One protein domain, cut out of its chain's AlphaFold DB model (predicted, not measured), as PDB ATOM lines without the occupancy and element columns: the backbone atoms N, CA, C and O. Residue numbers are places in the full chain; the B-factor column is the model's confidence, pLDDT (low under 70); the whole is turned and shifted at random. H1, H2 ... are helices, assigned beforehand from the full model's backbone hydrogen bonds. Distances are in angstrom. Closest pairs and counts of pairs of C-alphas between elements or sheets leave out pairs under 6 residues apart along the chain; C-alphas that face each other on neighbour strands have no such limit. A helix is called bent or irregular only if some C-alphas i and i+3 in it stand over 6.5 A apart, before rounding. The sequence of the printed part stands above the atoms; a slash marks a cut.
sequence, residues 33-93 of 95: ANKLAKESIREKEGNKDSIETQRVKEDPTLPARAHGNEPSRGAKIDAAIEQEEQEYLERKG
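Overview. This is residues 33 to 93 of the 95 residues of an uncharacterized protein of Pterula gracilis (UniProt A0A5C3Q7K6). The model is a drawn-out string of four helices: a small body of two short helices, H2 and H3, has an arm at each end, H1 on one side and the long helix H4 on the other. Residues 33 to 48, with the whole of H1, stick out from one end, and residues 83 to 93, with the last part of H4, stick out from the other; these two arms make the length. The contacts are few, for H2 and H3 are the one pair of helices that touch. The printed part has 61 residues with four named helices, in the order H1, H2, H3, H4, and no named strand, and its class is all helix. The whole is extended, with a radius of gyration of the C-alphas of 17.8 A and spans of 59 by 29 by 15 A.

Along the chain. The printed part begins with H1, residues 33 to 44, which measures 16.7 A from first to last C-alpha; C-alpha 33 is at (218.386, 199.150, 211.776) and C-alpha 44 at (232.716, 207.666, 213.150). After six residues comes H2, residues 51 to 58, 10.7 A long, with C-alpha 51 at (233.265, 221.700, 219.181). Three residues later H3 begins, residues 62 to 66, which is 5.9 A from first to last C-alpha. Another six residues lead to H4, residues 73 to 91, the longest helix with 19 residues and 27.1 A. It begins with C-alpha 73 at (230.532, 229.904, 240.482) and ends with C-alpha 91 at (255.364, 239.834, 235.873). Residues 92 and 93 follow it. None of the four helices is bent or irregular.

Arrangement. H2 and H3 touch, with 5 pairs of C-alphas within 8 A. Their closest C-alphas are those of Val 56 and Pro 63, 6.4 A apart, and their centres are 10.2 A apart. The link between them is tight. H4 touches no helix: it is apart from H3, which it follows in the chain, and apart from H2. H1 touches no helix either, and is apart from H2, H3 and H4. No two of the helices form a hairpin. H1 stands free over its whole length, residues 33 to 44, and H4 stands free over residues 83 to 91. In the backbone, every O i to N i+4 pair is within hydrogen-bond range in H1, H2, H3 and H4.

Size, cuts and confidence. The two C-alphas farthest apart are those of Ala 33 and Arg 91, at 60.0 A, while the first and last printed C-alphas, those of Ala 33 and Gly 93, are 59.7 A apart. Without the stretches that stand free, 34 residues remain, spanning 24 by 20 by 10 A with a radius of gyration of 9.3 A. The printed part runs from residue 33 to residue 93 of a chain of 95 residues and has no cut. No link is long: H2 to H3 is tight, and H1 to H2 and H3 to H4 are short. The mean pLDDT of the printed part is 79.1. Thirteen residues are under 70: residues 45 to 55, of which 51 to 55 belong to H2, then residue 57, also in H2, and residue 93. The mean pLDDT of H2 is 68, against 85 for H1, 80 for H3 and 84 for H4.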
ATOM      1  N   ALA A  33     217.826 198.190 212.728       88.94
ATOM      2  CA  ALA A  33     218.386 199.150 211.776       88.94
ATOM      3  C   ALA A  33     218.799 200.476 212.443       88.94
ATOM      4  O   ALA A  33     219.867 201.006 212.144       88.94
ATOM      5  N   ASN A  34     217.997 200.977 213.389       87.00
ATOM      6  CA  ASN A  34     218.293 202.214 214.117       87.00
ATOM      7  C   ASN A  34     219.473 202.027 215.075       87.00
ATOM      8  O   ASN A  34     220.347 202.889 215.141       87.00
ATOM      9  N   LYS A  35     219.534 200.877 215.763       88.81
ATOM     10  CA  LYS A  35     220.665 200.520 216.634       88.81
ATOM     11  C   LYS A  35     221.969 200.460 215.833       88.81
ATOM     12  O   LYS A  35     222.955 201.078 216.224       88.81
ATOM     13  N   LEU A  36     221.953 199.801 214.673       89.06
ATOM     14  CA  LEU A  36     223.124 199.694 213.799       89.06
ATOM     15  C   LEU A  36     223.557 201.054 213.234       89.06
ATOM     16  O   LEU A  36     224.743 201.374 213.230       89.06
ATOM     17  N   ALA A  37     222.601 201.874 212.789       89.06
ATOM     18  CA  ALA A  37     222.889 203.221 212.311       89.06
ATOM     19  C   ALA A  37     223.548 204.068 213.410       89.06
ATOM     20  O   ALA A  37     224.578 204.696 213.165       89.06
ATOM     21  N   LYS A  38     223.011 204.027 214.634       86.31
ATOM     22  CA  LYS A  38     223.557 204.744 215.789       86.31
ATOM     23  C   LYS A  38     224.975 204.292 216.136       86.31
ATOM     24  O   LYS A  38     225.833 205.142 216.347       86.31
ATOM     25  N   GLU A  39     225.237 202.987 216.144       85.50
ATOM     26  CA  GLU A  39     226.580 202.464 216.414       85.50
ATOM     27  C   GLU A  39     227.571 202.890 215.321       85.50
ATOM     28  O   GLU A  39     228.669 203.344 215.624       85.50
ATOM     29  N   SER A  40     227.150 202.885 214.050       84.00
ATOM     30  CA  SER A  40     227.994 203.349 212.940       84.00
ATOM     31  C   SER A  40     228.331 204.845 213.013       84.00
ATOM     32  O   SER A  40     229.411 205.263 212.597       84.00
ATOM     33  N   ILE A  41     227.417 205.666 213.540       83.75
ATOM     34  CA  ILE A  41     227.657 207.091 213.797       83.75
ATOM     35  C   ILE A  41     228.638 207.229 214.961       83.75
ATOM     36  O   ILE A  41     229.629 207.941 214.840       83.75
ATOM     37  N   ARG A  42     228.425 206.471 216.040       80.94
ATOM     38  CA  ARG A  42     229.284 206.472 217.224       80.94
ATOM     39  C   ARG A  42     230.722 206.051 216.922       80.94
ATOM     40  O   ARG A  42     231.642 206.665 217.450       80.94
ATOM     41  N   GLU A  43     230.933 205.061 216.056       78.75
ATOM     42  CA  GLU A  43     232.275 204.683 215.589       78.75
ATOM     43  C   GLU A  43     232.946 205.815 214.793       78.75
ATOM     44  O   GLU A  43     234.134 206.082 214.970       78.75
ATOM     45  N   LYS A  44     232.194 206.536 213.949       77.38
ATOM     46  CA  LYS A  44     232.716 207.666 213.150       77.38
ATOM     47  C   LYS A  44     233.006 208.917 213.985       77.38
ATOM     48  O   LYS A  44     233.953 209.663 213.693       77.38
ATOM     49  N   GLU A  45     232.189 209.147 215.005       68.88
ATOM     50  CA  GLU A  45     232.317 210.226 215.990       68.88
ATOM     51  C   GLU A  45     233.257 209.862 217.148       68.88
ATOM     52  O   GLU A  45     233.482 210.690 218.027       68.88
ATOM     53  N   GLY A  46     233.829 208.651 217.136       56.09
ATOM     54  CA  GLY A  46     234.617 208.067 218.218       56.09
ATOM     55  C   GLY A  46     235.527 209.070 218.924       56.09
ATOM     56  O   GLY A  46     236.453 209.600 218.315       56.09
ATOM     57  N   ASN A  47     235.230 209.328 220.205       57.66
ATOM     58  CA  ASN A  47     235.964 210.223 221.114       57.66
ATOM     59  C   ASN A  47     236.348 211.600 220.542       57.66
ATOM     60  O   ASN A  47     237.245 212.259 221.066       57.66
ATOM     61  N   LYS A  48     235.686 212.069 219.480       59.06
ATOM     62  CA  LYS A  48     235.877 213.436 219.014       59.06
ATOM     63  C   LYS A  48     235.128 214.320 219.987       59.06
ATOM     64  O   LYS A  48     233.900 214.379 219.957       59.06
ATOM     65  N   ASP A  49     235.884 214.972 220.868       62.66
ATOM     66  CA  ASP A  49     235.377 216.092 221.648       62.66
ATOM     67  C   ASP A  49     234.606 216.998 220.688       62.66
ATOM     68  O   ASP A  49     235.164 217.484 219.697       62.66
ATOM     69  N   SER A  50     233.310 217.164 220.942       69.62
ATOM     70  CA  SER A  50     232.482 218.051 220.134       69.62
ATOM     71  C   SER A  50     233.073 219.459 220.186       69.62
ATOM     72  O   SER A  50     233.761 219.805 221.145       69.62
ATOM     73  N   ILE A  51     232.796 220.300 219.188       65.81
ATOM     74  CA  ILE A  51     233.265 221.700 219.181       65.81
ATOM     75  C   ILE A  51     232.909 222.404 220.504       65.81
ATOM     76  O   ILE A  51     233.699 223.177 221.032       65.81
ATOM     77  N   GLU A  52     231.750 222.089 221.084       62.53
ATOM     78  CA  GLU A  52     231.364 222.572 222.412       62.53
ATOM     79  C   GLU A  52     232.260 222.032 223.530       62.53
ATOM     80  O   GLU A  52     232.707 222.804 224.370       62.53
ATOM     81  N   THR A  53     232.587 220.739 223.527       68.38
ATOM     82  CA  THR A  53     233.508 220.131 224.498       68.38
ATOM     83  C   THR A  53     234.915 220.720 224.395       68.38
ATOM     84  O   THR A  53     235.569 220.909 225.413       68.38
ATOM     85  N   GLN A  54     235.375 221.050 223.187       69.75
ATOM     86  CA  GLN A  54     236.652 221.740 222.983       69.75
ATOM     87  C   GLN A  54     236.609 223.159 223.557       69.75
ATOM     88  O   GLN A  54     237.498 223.533 224.312       69.75
ATOM     89  N   ARG A  55     235.527 223.908 223.310       66.62
ATOM     90  CA  ARG A  55     235.333 225.251 223.885       66.62
ATOM     91  C   ARG A  55     235.279 225.245 225.411       66.62
ATOM     92  O   ARG A  55     235.797 226.165 226.024       66.62
ATOM     93  N   VAL A  56     234.694 224.210 226.020       70.12
ATOM     94  CA  VAL A  56     234.704 224.020 227.484       70.12
ATOM     95  C   VAL A  56     236.129 223.842 228.014       70.12
ATOM     96  O   VAL A  56     236.421 224.300 229.113       70.12
ATOM     97  N   LYS A  57     237.003 223.157 227.262       69.69
ATOM     98  CA  LYS A  57     238.407 222.940 227.648       69.69
ATOM     99  C   LYS A  57     239.259 224.202 227.516       69.69
ATOM    100  O   LYS A  57     240.257 224.301 228.214       69.69
ATOM    101  N   GLU A  58     238.897 225.104 226.605       71.25
ATOM    102  CA  GLU A  58     239.608 226.368 226.383       71.25
ATOM    103  C   GLU A  58     239.205 227.452 227.384       71.25
ATOM    104  O   GLU A  58     240.077 228.122 227.918       71.25
ATOM    105  N   ASP A  59     237.905 227.634 227.633       74.81
ATOM    106  CA  ASP A  59     237.416 228.563 228.653       74.81
ATOM    107  C   ASP A  59     236.089 228.032 229.232       74.81
ATOM    108  O   ASP A  59     235.074 227.921 228.522       74.81
ATOM    109  N   PRO A  60     236.052 227.730 230.543       75.62
ATOM    110  CA  PRO A  60     234.891 227.131 231.196       75.62
ATOM    111  C   PRO A  60     233.665 228.063 231.242       75.62
ATOM    112  O   PRO A  60     232.547 227.613 231.516       75.62
ATOM    113  N   THR A  61     233.824 229.359 230.965       81.56
ATOM    114  CA  THR A  61     232.749 230.360 230.947       81.56
ATOM    115  C   THR A  61     232.087 230.531 229.579       81.56
ATOM    116  O   THR A  61     230.943 231.001 229.512       81.56
ATOM    117  N   LEU A  62     232.750 230.126 228.489       77.25
ATOM    118  CA  LEU A  62     232.256 230.328 227.121       77.25
ATOM    119  C   LEU A  62     230.937 229.618 226.807       77.25
ATOM    120  O   LEU A  62     230.083 230.262 226.196       77.25
ATOM    121  N   PRO A  63     230.698 228.356 227.208       80.19
ATOM    122  CA  PRO A  63     229.439 227.678 226.901       80.19
ATOM    123  C   PRO A  63     228.247 228.406 227.526       80.19
ATOM    124  O   PRO A  63     227.257 228.686 226.854       80.19
ATOM    125  N   ALA A  64     228.367 228.795 228.799       81.31
ATOM    126  CA  ALA A  64     227.315 229.529 229.493       81.31
ATOM    127  C   ALA A  64     227.019 230.861 228.792       81.31
ATOM    128  O   ALA A  64     225.865 231.141 228.468       81.31
ATOM    129  N   ARG A  65     228.063 231.629 228.458       80.56
ATOM    130  CA  ARG A  65     227.935 232.909 227.750       80.56
ATOM    131  C   ARG A  65     227.353 232.760 226.346       80.56
ATOM    132  O   ARG A  65     226.504 233.562 225.966       80.56
ATOM    133  N   ALA A  66     227.758 231.735 225.598       80.56
ATOM    134  CA  ALA A  66     227.250 231.453 224.254       80.56
ATOM    135  C   ALA A  66     225.747 231.137 224.254       80.56
ATOM    136  O   ALA A  66     225.040 231.509 223.321       80.56
ATOM    137  N   HIS A  67     225.251 230.505 225.320       80.00
ATOM    138  CA  HIS A  67     223.826 230.236 225.512       80.00
ATOM    139  C   HIS A  67     223.067 231.370 226.226       80.00
ATOM    140  O   HIS A  67     221.880 231.216 226.504       80.00
ATOM    141  N   GLY A  68     223.717 232.503 226.528       84.19
ATOM    142  CA  GLY A  68     223.101 233.633 227.235       84.19
ATOM    143  C   GLY A  68     222.851 233.392 228.730       84.19
ATOM    144  O   GLY A  68     222.112 234.150 229.355       84.19
ATOM    145  N   ASN A  69     223.460 232.355 229.306       86.19
ATOM    146  CA  ASN A  69     223.365 232.012 230.719       86.19
ATOM    147  C   ASN A  69     224.532 232.604 231.517       86.19
ATOM    148  O   ASN A  69     225.632 232.828 231.004       86.19
ATOM    149  N   GLU A  70     224.310 232.812 232.812       84.19
ATOM    150  CA  GLU A  70     225.383 233.209 233.715       84.19
ATOM    151  C   GLU A  70     226.311 232.008 234.001       84.19
ATOM    152  O   GLU A  70     225.817 230.924 234.330       84.19
ATOM    153  N   PRO A  71     227.646 232.160 233.887       85.06
ATOM    154  CA  PRO A  71     228.580 231.081 234.193       85.06
ATOM    155  C   PRO A  71     228.500 230.669 235.665       85.06
ATOM    156  O   PRO A  71     228.226 231.483 236.555       85.06
ATOM    157  N   SER A  72     228.759 229.385 235.922       87.00
ATOM    158  CA  SER A  72     228.713 228.821 237.270       87.00
ATOM    159  C   SER A  72     229.754 229.476 238.187       87.00
ATOM    160  O   SER A  72     230.751 230.035 237.730       87.00
ATOM    161  N   ARG A  73     229.546 229.393 239.511       84.19
ATOM    162  CA  ARG A  73     230.532 229.904 240.482       84.19
ATOM    163  C   ARG A  73     231.920 229.289 240.285       84.19
ATOM    164  O   ARG A  73     232.889 230.017 240.423       84.19
ATOM    165  N   GLY A  74     231.996 227.998 239.948       84.81
ATOM    166  CA  GLY A  74     233.263 227.319 239.656       84.81
ATOM    167  C   GLY A  74     233.950 227.909 238.428       84.81
ATOM    168  O   GLY A  74     235.049 228.426 238.551       84.81
ATOM    169  N   ALA A  75     233.238 227.989 237.298       84.50
ATOM    170  CA  ALA A  75     233.789 228.530 236.053       84.50
ATOM    171  C   ALA A  75     234.291 229.979 236.190       84.50
ATOM    172  O   ALA A  75     235.268 230.364 235.559       84.50
ATOM    173  N   LYS A  76     233.639 230.796 237.029       84.88
ATOM    174  CA  LYS A  76     234.105 232.156 237.337       84.88
ATOM    175  C   LYS A  76     235.406 232.178 238.142       84.88
ATOM    176  O   LYS A  76     236.205 233.084 237.945       84.88
ATOM    177  N   ILE A  77     235.574 231.241 239.076       85.69
ATOM    178  CA  ILE A  77     236.790 231.127 239.889       85.69
ATOM    179  C   ILE A  77     237.935 230.625 239.015       85.69
ATOM    180  O   ILE A  77     239.004 231.220 239.048       85.69
ATOM    181  N   ASP A  78     237.686 229.606 238.195       83.75
ATOM    182  CA  ASP A  78     238.687 229.055 237.280       83.75
ATOM    183  C   ASP A  78     239.203 230.143 236.319       83.75
ATOM    184  O   ASP A  78     240.406 230.371 236.244       83.75
ATOM    185  N   ALA A  79     238.303 230.927 235.707       84.44
ATOM    186  CA  ALA A  79     238.689 232.049 234.845       84.44
ATOM    187  C   ALA A  79     239.466 233.159 235.583       84.44
ATOM    188  O   ALA A  79     240.351 233.785 235.005       84.44
ATOM    189  N   ALA A  80     239.146 233.428 236.855       86.06
ATOM    190  CA  ALA A  80     239.881 234.410 237.654       86.06
ATOM    191  C   ALA A  80     241.297 233.918 238.003       86.06
ATOM    192  O   ALA A  80     242.245 234.696 237.935       86.06
ATOM    193  N   ILE A  81     241.446 232.629 238.327       88.12
ATOM    194  CA  ILE A  81     242.747 232.007 238.599       88.12
ATOM    195  C   ILE A  81     243.622 232.041 237.345       88.12
ATOM    196  O   ILE A  81     244.774 232.447 237.431       88.12
ATOM    197  N   GLU A  82     243.079 231.684 236.179       85.81
ATOM    198  CA  GLU A  82     243.815 231.732 234.908       85.81
ATOM    199  C   GLU A  82     244.342 233.140 234.594       85.81
ATOM    200  O   GLU A  82     245.507 233.300 234.223       85.81
ATOM    201  N   GLN A  83     243.517 234.170 234.808       86.25
ATOM    202  CA  GLN A  83     243.921 235.568 234.636       86.25
ATOM    203  C   GLN A  83     245.025 235.978 235.618       86.25
ATOM    204  O   GLN A  83     246.027 236.569 235.212       86.25
ATOM    205  N   GLU A  84     244.878 235.643 236.902       85.50
ATOM    206  CA  GLU A  84     245.895 235.922 237.923       85.50
ATOM    207  C   GLU A  84     247.216 235.186 237.638       85.50
ATOM    208  O   GLU A  84     248.299 235.753 237.820       85.50
ATOM    209  N   GLU A  85     247.153 233.942 237.156       86.06
ATOM    210  CA  GLU A  85     248.324 233.158 236.763       86.06
ATOM    211  C   GLU A  85     249.028 233.752 235.541       86.06
ATOM    212  O   GLU A  85     250.258 233.867 235.554       86.06
ATOM    213  N   GLN A  86     248.285 234.180 234.516       82.75
ATOM    214  CA  GLN A  86     248.843 234.868 233.348       82.75
ATOM    215  C   GLN A  86     249.536 236.173 233.741       82.75
ATOM    216  O   GLN A  86     250.699 236.373 233.382       82.75
ATOM    217  N   GLU A  87     248.902 237.014 234.560       84.88
ATOM    218  CA  GLU A  87     249.539 238.234 235.067       84.88
ATOM    219  C   GLU A  87     250.797 237.926 235.893       84.88
ATOM    220  O   GLU A  87     251.800 238.645 235.828       84.88
ATOM    221  N   TYR A  88     250.776 236.853 236.686       81.75
ATOM    222  CA  TYR A  88     251.940 236.419 237.450       81.75
ATOM    223  C   TYR A  88     253.080 235.934 236.543       81.75
ATOM    224  O   TYR A  88     254.244 236.264 236.790       81.75
ATOM    225  N   LEU A  89     252.773 235.179 235.485       81.62
ATOM    226  CA  LEU A  89     253.728 234.711 234.473       81.62
ATOM    227  C   LEU A  89     254.378 235.879 233.721       81.62
ATOM    228  O   LEU A  89     255.607 235.899 233.582       81.62
ATOM    229  N   GLU A  90     253.582 236.870 233.321       83.25
ATOM    230  CA  GLU A  90     254.048 238.103 232.681       83.25
ATOM    231  C   GLU A  90     254.961 238.906 233.612       83.25
ATOM    232  O   GLU A  90     256.085 239.254 233.245       83.25
ATOM    233  N   ARG A  91     254.544 239.130 234.868       79.88
ATOM    234  CA  ARG A  91     255.364 239.834 235.873       79.88
ATOM    235  C   ARG A  91     256.664 239.104 236.191       79.88
ATOM    236  O   ARG A  91     257.663 239.740 236.517       79.88
ATOM    237  N   LYS A  92     256.667 237.771 236.116       78.69
ATOM    238  CA  LYS A  92     257.852 236.937 236.353       78.69
ATOM    239  C   LYS A  92     258.755 236.819 235.118       78.69
ATOM    240  O   LYS A  92     259.797 236.173 235.223       78.69
ATOM    241  N   GLY A  93     258.383 237.428 233.985       66.00
ATOM    242  CA  GLY A  93     259.154 237.410 232.738       66.00
ATOM    243  C   GLY A  93     259.325 236.007 232.153       66.00
ATOM    244  O   GLY A  93     260.372 235.705 231.586       66.00
TER     245      GLY A  93